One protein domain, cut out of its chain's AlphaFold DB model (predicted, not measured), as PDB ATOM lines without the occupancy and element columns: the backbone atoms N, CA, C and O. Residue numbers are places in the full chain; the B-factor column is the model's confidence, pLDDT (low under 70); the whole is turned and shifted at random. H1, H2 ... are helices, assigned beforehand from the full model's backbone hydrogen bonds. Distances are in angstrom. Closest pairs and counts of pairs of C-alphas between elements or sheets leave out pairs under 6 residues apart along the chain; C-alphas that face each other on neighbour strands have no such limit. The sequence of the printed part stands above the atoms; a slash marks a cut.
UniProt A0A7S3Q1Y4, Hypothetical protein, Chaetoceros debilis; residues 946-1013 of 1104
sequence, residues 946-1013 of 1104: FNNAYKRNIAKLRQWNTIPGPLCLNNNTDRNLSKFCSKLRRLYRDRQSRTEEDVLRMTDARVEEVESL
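Overview. This is residues 946 to 1013 of the 1104 residues of the protein "Hypothetical protein" of Chaetoceros debilis (UniProt A0A7S3Q1Y4). The longest helix, H2, makes a triangle with H1 and H4, with few contacts between them; tiny H3 lies at one end, and the long H1 to H2 link loops at the other. The printed part has 68 residues with four named helices, H1 to H4 in order, and no named strand: all helix. It is compact, with a radius of gyration of the C-alphas of 12.2 A, yet elongated, spanning 35 by 22 by 22 A.

Arrangement. H2, residues 975 to 990, only just touches H1, residues 946 to 958, with 3 pairs of C-alphas within 8 A, through 977 to 980 and 953 to 956 alone. Their closest C-alphas, Leu 977 and Asn 953, are 6.6 A apart, at a steep tilt of 66 degrees, opposite ways. H4, residues 1004 to 1011, is near H2 and close to but not clearly touching H1 (closest C-alphas Val 1010 and Ile 954, 7.6 A), at a shallow tilt of 30 degrees, the same way. H3, residues 996 to 999, is close to but not clearly touching H2: the closest C-alphas, Asp 998 and Leu 987, are 6.8 A apart. O i to N i+4 pairs are within hydrogen-bond range in 8 of 9 for H1, 11 of 12 for H2 and 3 of 4 for H4; H3 is too short for one.

Along the chain. H2 is 22.1 A long, H1 18.1 A, H4 10.4 A and H3 5.3 A. C-alpha 946 is at (-25.526, -17.873, -1.457), C-alpha 1011 at (-40.933, -6.876, -1.288).

Size, cuts and confidence. The printed part has no cut; the H1 to H2 link is long, and residues 992 to 997 stand free. Residues 960 to 973 and 991 to 1000 are under pLDDT 70.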
ATOM      1  N   PHE A 946     -24.130 -18.302  -1.389       81.25
ATOM      2  CA  PHE A 946     -25.526 -17.873  -1.457       81.25
ATOM      3  C   PHE A 946     -25.636 -16.351  -1.323       81.25
ATOM      4  O   PHE A 946     -26.162 -15.715  -2.229       81.25
ATOM      5  N   ASN A 947     -25.041 -15.754  -0.286       83.56
ATOM      6  CA  ASN A 947     -25.028 -14.303  -0.062       83.56
ATOM      7  C   ASN A 947     -24.468 -13.542  -1.282       83.56
ATOM      8  O   ASN A 947     -25.068 -12.574  -1.753       83.56
ATOM      9  N   ASN A 948     -23.366 -14.031  -1.862       82.56
ATOM     10  CA  ASN A 948     -22.743 -13.435  -3.048       82.56
ATOM     11  C   ASN A 948     -23.503 -13.725  -4.358       82.56
ATOM     12  O   ASN A 948     -23.208 -13.109  -5.380       82.56
ATOM     13  N   ALA A 949     -24.448 -14.667  -4.387       82.00
ATOM     14  CA  ALA A 949     -25.386 -14.846  -5.499       82.00
ATOM     15  C   ALA A 949     -26.627 -13.959  -5.322       82.00
ATOM     16  O   ALA A 949     -27.023 -13.287  -6.269       82.00
ATOM     17  N   TYR A 950     -27.164 -13.908  -4.102       89.56
ATOM     18  CA  TYR A 950     -28.283 -13.072  -3.687       89.56
ATOM     19  C   TYR A 950     -28.010 -11.596  -4.006       89.56
ATOM     20  O   TYR A 950     -28.677 -11.057  -4.882       89.56
ATOM     21  N   LYS A 951     -26.940 -10.986  -3.461       87.44
ATOM     22  CA  LYS A 951     -26.599  -9.567  -3.724       87.44
ATOM     23  C   LYS A 951     -26.523  -9.219  -5.221       87.44
ATOM     24  O   LYS A 951     -27.030  -8.186  -5.645       87.44
ATOM     25  N   ARG A 952     -25.930 -10.093  -6.048       86.94
ATOM     26  CA  ARG A 952     -25.816  -9.876  -7.508       86.94
ATOM     27  C   ARG A 952     -27.141 -10.016  -8.256       86.94
ATOM     28  O   ARG A 952     -27.304  -9.389  -9.297       86.94
ATOM     29  N   ASN A 953     -28.059 -10.844  -7.768       88.81
ATOM     30  CA  ASN A 953     -29.359 -11.037  -8.401       88.81
ATOM     31  C   ASN A 953     -30.392 -10.007  -7.919       88.81
ATOM     32  O   ASN A 953     -31.192  -9.560  -8.730       88.81
ATOM     33  N   ILE A 954     -30.325  -9.552  -6.663       88.56
ATOM     34  CA  ILE A 954     -31.095  -8.393  -6.188       88.56
ATOM     35  C   ILE A 954     -30.690  -7.127  -6.955       88.56
ATOM     36  O   ILE A 954     -31.555  -6.422  -7.459       88.56
ATOM     37  N   ALA A 955     -29.388  -6.886  -7.158       86.31
ATOM     38  CA  ALA A 955     -28.919  -5.779  -7.999       86.31
ATOM     39  C   ALA A 955     -29.470  -5.848  -9.440       86.31
ATOM     40  O   ALA A 955     -29.785  -4.817 -10.026       86.31
ATOM     41  N   LYS A 956     -29.657  -7.058  -9.994       84.88
ATOM     42  CA  LYS A 956     -30.348  -7.252 -11.279       84.88
ATOM     43  C   LYS A 956     -31.847  -6.965 -11.211       84.88
ATOM     44  O   LYS A 956     -32.361  -6.377 -12.149       84.88
ATOM     45  N   LEU A 957     -32.546  -7.372 -10.148       82.88
ATOM     46  CA  LEU A 957     -33.976  -7.077  -9.985       82.88
ATOM     47  C   LEU A 957     -34.212  -5.566  -9.852       82.88
ATOM     48  O   LEU A 957     -35.064  -5.030 -10.549       82.88
ATOM     49  N   ARG A 958     -33.370  -4.859  -9.087       82.12
ATOM     50  CA  ARG A 958     -33.354  -3.385  -9.022       82.12
ATOM     51  C   ARG A 958     -33.157  -2.733 -10.403       82.12
ATOM     52  O   ARG A 958     -33.806  -1.741 -10.697       82.12
ATOM     53  N   GLN A 959     -32.324  -3.317 -11.272       79.69
ATOM     54  CA  GLN A 959     -32.138  -2.878 -12.670       79.69
ATOM     55  C   GLN A 959     -33.288  -3.259 -13.625       79.69
ATOM     56  O   GLN A 959     -33.287  -2.809 -14.766       79.69
ATOM     57  N   TRP A 960     -34.228  -4.108 -13.200       69.19
ATOM     58  CA  TRP A 960     -35.434  -4.468 -13.963       69.19
ATOM     59  C   TRP A 960     -36.686  -3.732 -13.469       69.19
ATOM     60  O   TRP A 960     -37.618  -3.557 -14.246       69.19
ATOM     61  N   ASN A 961     -36.688  -3.242 -12.225       59.19
ATOM     62  CA  ASN A 961     -37.796  -2.492 -11.620       59.19
ATOM     63  C   ASN A 961     -37.916  -1.032 -12.121       59.19
ATOM     64  O   ASN A 961     -38.552  -0.199 -11.487       59.19
ATOM     65  N   THR A 962     -37.285  -0.705 -13.253       56.16
ATOM     66  CA  THR A 962     -37.461   0.562 -13.987       56.16
ATOM     67  C   THR A 962     -38.601   0.490 -15.013       56.16
ATOM     68  O   THR A 962     -38.760   1.398 -15.823       56.16
ATOM     69  N   ILE A 963     -39.362  -0.608 -15.021       51.28
ATOM     70  CA  ILE A 963     -40.578  -0.805 -15.815       51.28
ATOM     71  C   ILE A 963     -41.717  -1.030 -14.809       51.28
ATOM     72  O   ILE A 963     -41.596  -1.952 -14.002       51.28
ATOM     73  N   PRO A 964     -42.797  -0.227 -14.814       40.78
ATOM     74  CA  PRO A 964     -43.875  -0.372 -13.841       40.78
ATOM     75  C   PRO A 964     -44.661  -1.674 -14.062       40.78
ATOM     76  O   PRO A 964     -45.191  -1.918 -15.146       40.78
ATOM     77  N   GLY A 965     -44.744  -2.504 -13.019       55.53
ATOM     78  CA  GLY A 965     -45.525  -3.744 -12.992       55.53
ATOM     79  C   GLY A 965     -44.898  -4.826 -12.096       55.53
ATOM     80  O   GLY A 965     -43.699  -4.775 -11.822       55.53
ATOM     81  N   PRO A 966     -45.675  -5.823 -11.632       56.34
ATOM     82  CA  PRO A 966     -45.159  -6.899 -10.781       56.34
ATOM     83  C   PRO A 966     -44.105  -7.754 -11.507       56.34
ATOM     84  O   PRO A 966     -44.237  -8.048 -12.698       56.34
ATOM     85  N   LEU A 967     -43.063  -8.194 -10.785       60.06
ATOM     86  CA  LEU A 967     -41.850  -8.833 -11.340       60.06
ATOM     87  C   LEU A 967     -42.040 -10.279 -11.877       60.06
ATOM     88  O   LEU A 967     -41.388 -11.240 -11.454       60.06
ATOM     89  N   CYS A 968     -42.889 -10.438 -12.891       58.38
ATOM     90  CA  CYS A 968     -43.235 -11.697 -13.558       58.38
ATOM     91  C   CYS A 968     -42.164 -12.185 -14.563       58.38
ATOM     92  O   CYS A 968     -42.393 -12.309 -15.769       58.38
ATOM     93  N   LEU A 969     -40.965 -12.507 -14.065       63.53
ATOM     94  CA  LEU A 969     -39.829 -12.973 -14.874       63.53
ATOM     95  C   LEU A 969     -40.029 -14.370 -15.494       63.53
ATOM     96  O   LEU A 969     -39.722 -15.408 -14.890       63.53
ATOM     97  N   ASN A 970     -40.459 -14.385 -16.756       58.38
ATOM     98  CA  ASN A 970     -40.540 -15.595 -17.574       58.38
ATOM     99  C   ASN A 970     -39.152 -16.230 -17.858       58.38
ATOM    100  O   ASN A 970     -38.096 -15.632 -17.655       58.38
ATOM    101  N   ASN A 971     -39.140 -17.478 -18.343       58.44
ATOM    102  CA  ASN A 971     -37.900 -18.231 -18.595       58.44
ATOM    103  C   ASN A 971     -37.061 -17.724 -19.789       58.44
ATOM    104  O   ASN A 971     -35.941 -18.213 -19.981       58.44
ATOM    105  N   ASN A 972     -37.582 -16.786 -20.586       54.59
ATOM    106  CA  ASN A 972     -36.994 -16.344 -21.851       54.59
ATOM    107  C   ASN A 972     -36.165 -15.052 -21.718       54.59
ATOM    108  O   ASN A 972     -35.345 -14.794 -22.594       54.59
ATOM    109  N   THR A 973     -36.333 -14.270 -20.641       65.38
ATOM    110  CA  THR A 973     -35.586 -13.018 -20.403       65.38
ATOM    111  C   THR A 973     -34.203 -13.266 -19.783       65.38
ATOM    112  O   THR A 973     -33.190 -13.184 -20.473       65.38
ATOM    113  N   ASP A 974     -34.130 -13.653 -18.504       77.06
ATOM    114  CA  ASP A 974     -32.914 -14.203 -17.885       77.06
ATOM    115  C   ASP A 974     -33.236 -15.499 -17.138       77.06
ATOM    116  O   ASP A 974     -33.718 -15.518 -16.003       77.06
ATOM    117  N   ARG A 975     -32.872 -16.618 -17.769       76.19
ATOM    118  CA  ARG A 975     -33.026 -17.982 -17.243       76.19
ATOM    119  C   ARG A 975     -32.322 -18.220 -15.897       76.19
ATOM    120  O   ARG A 975     -32.620 -19.205 -15.225       76.19
ATOM    121  N   ASN A 976     -31.366 -17.383 -15.497       78.25
ATOM    122  CA  ASN A 976     -30.729 -17.455 -14.179       78.25
ATOM    123  C   ASN A 976     -31.504 -16.641 -13.140       78.25
ATOM    124  O   ASN A 976     -31.627 -17.089 -12.002       78.25
ATOM    125  N   LEU A 977     -32.059 -15.494 -13.539       80.81
ATOM    126  CA  LEU A 977     -32.869 -14.640 -12.675       80.81
ATOM    127  C   LEU A 977     -34.231 -15.288 -12.391       80.81
ATOM    128  O   LEU A 977     -34.593 -15.430 -11.229       80.81
ATOM    129  N   SER A 978     -34.909 -15.833 -13.408       80.06
ATOM    130  CA  SER A 978     -36.150 -16.607 -13.237       80.06
ATOM    131  C   SER A 978     -35.951 -17.827 -12.313       80.06
ATOM    132  O   SER A 978     -36.750 -18.072 -11.406       80.06
ATOM    133  N   LYS A 979     -34.814 -18.538 -12.421       81.94
ATOM    134  CA  LYS A 979     -34.436 -19.617 -11.479       81.94
ATOM    135  C   LYS A 979     -34.141 -19.124 -10.064       81.94
ATOM    136  O   LYS A 979     -34.439 -19.837  -9.109       81.94
ATOM    137  N   PHE A 980     -33.532 -17.950  -9.922       86.81
ATOM    138  CA  PHE A 980     -33.279 -17.337  -8.620       86.81
ATOM    139  C   PHE A 980     -34.597 -16.957  -7.940       86.81
ATOM    140  O   PHE A 980     -34.828 -17.408  -6.826       86.81
ATOM    141  N   CYS A 981     -35.498 -16.270  -8.644       85.25
ATOM    142  CA  CYS A 981     -36.847 -15.937  -8.178       85.25
ATOM    143  C   CYS A 981     -37.634 -17.200  -7.790       85.25
ATOM    144  O   CYS A 981     -38.180 -17.287  -6.693       85.25
ATOM    145  N   SER A 982     -37.578 -18.244  -8.624       83.62
ATOM    146  CA  SER A 982     -38.158 -19.561  -8.318       83.62
ATOM    147  C   SER A 982     -37.581 -20.195  -7.039       83.62
ATOM    148  O   SER A 982     -38.301 -20.877  -6.309       83.62
ATOM    149  N   LYS A 983     -36.290 -19.978  -6.734       86.56
ATOM    150  CA  LYS A 983     -35.671 -20.446  -5.481       86.56
ATOM    151  C   LYS A 983     -35.964 -19.517  -4.297       86.56
ATOM    152  O   LYS A 983     -36.052 -20.043  -3.193       86.56
ATOM    153  N   LEU A 984     -36.174 -18.212  -4.497       86.81
ATOM    154  CA  LEU A 984     -36.681 -17.307  -3.457       86.81
ATOM    155  C   LEU A 984     -38.096 -17.723  -3.034       86.81
ATOM    156  O   LEU A 984     -38.277 -18.087  -1.879       86.81
ATOM    157  N   ARG A 985     -39.054 -17.816  -3.971       88.12
ATOM    158  CA  ARG A 985     -40.440 -18.275  -3.705       88.12
ATOM    159  C   ARG A 985     -40.499 -19.648  -3.037       88.12
ATOM    160  O   ARG A 985     -41.370 -19.913  -2.214       88.12
ATOM    161  N   ARG A 986     -39.557 -20.540  -3.371       83.06
ATOM    162  CA  ARG A 986     -39.394 -21.805  -2.647       83.06
ATOM    163  C   ARG A 986     -38.855 -21.599  -1.227       83.06
ATOM    164  O   ARG A 986     -39.456 -22.124  -0.310       83.06
ATOM    165  N   LEU A 987     -37.752 -20.872  -1.035       82.88
ATOM    166  CA  LEU A 987     -37.189 -20.617   0.302       82.88
ATOM    167  C   LEU A 987     -38.168 -19.884   1.230       82.88
ATOM    168  O   LEU A 987     -38.124 -20.120   2.427       82.88
ATOM    169  N   TYR A 988     -39.043 -19.040   0.684       83.38
ATOM    170  CA  TYR A 988     -40.083 -18.340   1.432       83.38
ATOM    171  C   TYR A 988     -41.169 -19.295   1.954       83.38
ATOM    172  O   TYR A 988     -41.456 -19.290   3.143       83.38
ATOM    173  N   ARG A 989     -41.690 -20.205   1.116       79.69
ATOM    174  CA  ARG A 989     -42.607 -21.268   1.581       79.69
ATOM    175  C   ARG A 989     -41.922 -22.272   2.512       79.69
ATOM    176  O   ARG A 989     -42.443 -22.580   3.576       79.69
ATOM    177  N   ASP A 990     -40.721 -22.729   2.148       72.25
ATOM    178  CA  ASP A 990     -39.914 -23.643   2.966       72.25
ATOM    179  C   ASP A 990     -39.533 -22.997   4.335       72.25
ATOM    180  O   ASP A 990     -39.186 -23.720   5.267       72.25
ATOM    181  N   ARG A 991     -39.640 -21.662   4.504       65.19
ATOM    182  CA  ARG A 991     -39.363 -20.925   5.761       65.19
ATOM    183  C   ARG A 991     -40.274 -21.341   6.920       65.19
ATOM    184  O   ARG A 991     -39.821 -21.358   8.062       65.19
ATOM    185  N   GLN A 992     -41.536 -21.675   6.639       59.12
ATOM    186  CA  GLN A 992     -42.499 -22.091   7.666       59.12
ATOM    187  C   GLN A 992     -42.128 -23.459   8.272       59.12
ATOM    188  O   GLN A 992     -42.339 -23.687   9.463       59.12
ATOM    189  N   SER A 993     -41.478 -24.342   7.502       58.41
ATOM    190  CA  SER A 993     -40.835 -25.542   8.050       58.41
ATOM    191  C   SER A 993     -39.501 -25.177   8.711       58.41
ATOM    192  O   SER A 993     -38.476 -25.054   8.042       58.41
ATOM    193  N   ARG A 994     -39.523 -24.987  10.037       53.59
ATOM    194  CA  ARG A 994     -38.409 -24.468  10.855       53.59
ATOM    195  C   ARG A 994     -37.105 -25.286  10.724       53.59
ATOM    196  O   ARG A 994     -36.834 -26.161  11.543       53.59
ATOM    197  N   THR A 995     -36.248 -24.951   9.754       63.47
ATOM    198  CA  THR A 995     -34.836 -25.379   9.727       63.47
ATOM    199  C   THR A 995     -33.900 -24.183   9.881       63.47
ATOM    200  O   THR A 995     -34.072 -23.141   9.244       63.47
ATOM    201  N   GLU A 996     -32.875 -24.335  10.719       59.16
ATOM    202  CA  GLU A 996     -31.937 -23.253  11.037       59.16
ATOM    203  C   GLU A 996     -31.155 -22.762   9.798       59.16
ATOM    204  O   GLU A 996     -30.817 -21.583   9.698       59.16
ATOM    205  N   GLU A 997     -30.881 -23.637   8.819       63.06
ATOM    206  CA  GLU A 997     -30.116 -23.249   7.626       63.06
ATOM    207  C   GLU A 997     -30.942 -22.434   6.618       63.06
ATOM    208  O   GLU A 997     -30.388 -21.552   5.961       63.06
ATOM    209  N   ASP A 998     -32.249 -22.689   6.488       63.81
ATOM    210  CA  ASP A 998     -33.099 -21.926   5.566       63.81
ATOM    211  C   ASP A 998     -33.550 -20.583   6.161       63.81
ATOM    212  O   ASP A 998     -33.564 -19.591   5.428       63.81
ATOM    213  N   VAL A 999     -33.732 -20.480   7.486       60.53
ATOM    214  CA  VAL A 999     -33.873 -19.184   8.188       60.53
ATOM    215  C   VAL A 999     -32.639 -18.294   7.965       60.53
ATOM    216  O   VAL A 999     -32.766 -17.113   7.655       60.53
ATOM    217  N   LEU A1000     -31.425 -18.857   8.006       60.91
ATOM    218  CA  LEU A1000     -30.182 -18.112   7.735       60.91
ATOM    219  C   LEU A1000     -29.969 -17.765   6.247       60.91
ATOM    220  O   LEU A1000     -29.097 -16.955   5.908       60.91
ATOM    221  N   ARG A1001     -30.756 -18.353   5.339       74.31
ATOM    222  CA  ARG A1001     -30.807 -17.968   3.919       74.31
ATOM    223  C   ARG A1001     -31.876 -16.901   3.668       74.31
ATOM    224  O   ARG A1001     -31.610 -15.997   2.875       74.31
ATOM    225  N   MET A1002     -33.019 -16.966   4.354       83.69
ATOM    226  CA  MET A1002     -34.136 -16.022   4.239       83.69
ATOM    227  C   MET A1002     -34.466 -15.361   5.592       83.69
ATOM    228  O   MET A1002     -35.398 -15.750   6.292       83.69
ATOM    229  N   THR A1003     -33.671 -14.349   5.935       83.50
ATOM    230  CA  THR A1003     -33.891 -13.423   7.058       83.50
ATOM    231  C   THR A1003     -34.941 -12.368   6.698       83.50
ATOM    232  O   THR A1003     -35.047 -12.020   5.526       83.50
ATOM    233  N   ASP A1004     -35.635 -11.780   7.669       82.81
ATOM    234  CA  ASP A1004     -36.716 -10.801   7.428       82.81
ATOM    235  C   ASP A1004     -36.267  -9.586   6.604       82.81
ATOM    236  O   ASP A1004     -36.863  -9.301   5.572       82.81
ATOM    237  N   ALA A1005     -35.102  -9.003   6.908       83.69
ATOM    238  CA  ALA A1005     -34.499  -7.927   6.105       83.69
ATOM    239  C   ALA A1005     -34.179  -8.307   4.632       83.69
ATOM    240  O   ALA A1005     -33.805  -7.453   3.834       83.69
ATOM    241  N   ARG A1006     -34.280  -9.593   4.246       87.62
ATOM    242  CA  ARG A1006     -34.194 -10.071   2.847       87.62
ATOM    243  C   ARG A1006     -35.548 -10.335   2.200       87.62
ATOM    244  O   ARG A1006     -35.595 -10.469   0.978       87.62
ATOM    245  N   VAL A1007     -36.588 -10.488   3.011       88.00
ATOM    246  CA  VAL A1007     -37.986 -10.526   2.582       88.00
ATOM    247  C   VAL A1007     -38.394  -9.088   2.252       88.00
ATOM    248  O   VAL A1007     -38.700  -8.805   1.101       88.00
ATOM    249  N   GLU A1008     -38.154  -8.161   3.179       87.69
ATOM    250  CA  GLU A1008     -38.314  -6.707   3.026       87.69
ATOM    251  C   GLU A1008     -37.516  -6.121   1.832       87.69
ATOM    252  O   GLU A1008     -38.069  -5.408   0.993       87.69
ATOM    253  N   GLU A1009     -36.229  -6.479   1.667       89.88
ATOM    254  CA  GLU A1009     -35.410  -6.071   0.498       89.88
ATOM    255  C   GLU A1009     -35.963  -6.602  -0.846       89.88
ATOM    256  O   GLU A1009     -35.630  -6.076  -1.909       89.88
ATOM    257  N   VAL A1010     -36.783  -7.653  -0.827       87.44
ATOM    258  CA  VAL A1010     -37.395  -8.247  -2.024       87.44
ATOM    259  C   VAL A1010     -38.795  -7.672  -2.274       87.44
ATOM    260  O   VAL A1010     -39.130  -7.372  -3.418       87.44
ATOM    261  N   GLU A1011     -39.581  -7.448  -1.226       85.75
ATOM    262  CA  GLU A1011     -40.933  -6.876  -1.288       85.75
ATOM    263  C   GLU A1011     -40.919  -5.399  -1.693       85.75
ATOM    264  O   GLU A1011     -41.701  -4.997  -2.554       85.75
ATOM    265  N   SER A1012     -39.938  -4.629  -1.212       85.50
ATOM    266  CA  SER A1012     -39.659  -3.253  -1.665       85.50
ATOM    267  C   SER A1012     -39.308  -3.126  -3.161       85.50
ATOM    268  O   SER A1012     -39.169  -2.016  -3.673       85.50
ATOM    269  N   LEU A1013     -39.191  -4.245  -3.891       83.62
ATOM    270  CA  LEU A1013     -39.020  -4.294  -5.347       83.62
ATOM    271  C   LEU A1013     -40.289  -4.735  -6.100       83.62
ATOM    272  O   LEU A1013     -40.196  -5.024  -7.289       83.62
TER     273      LEU A1013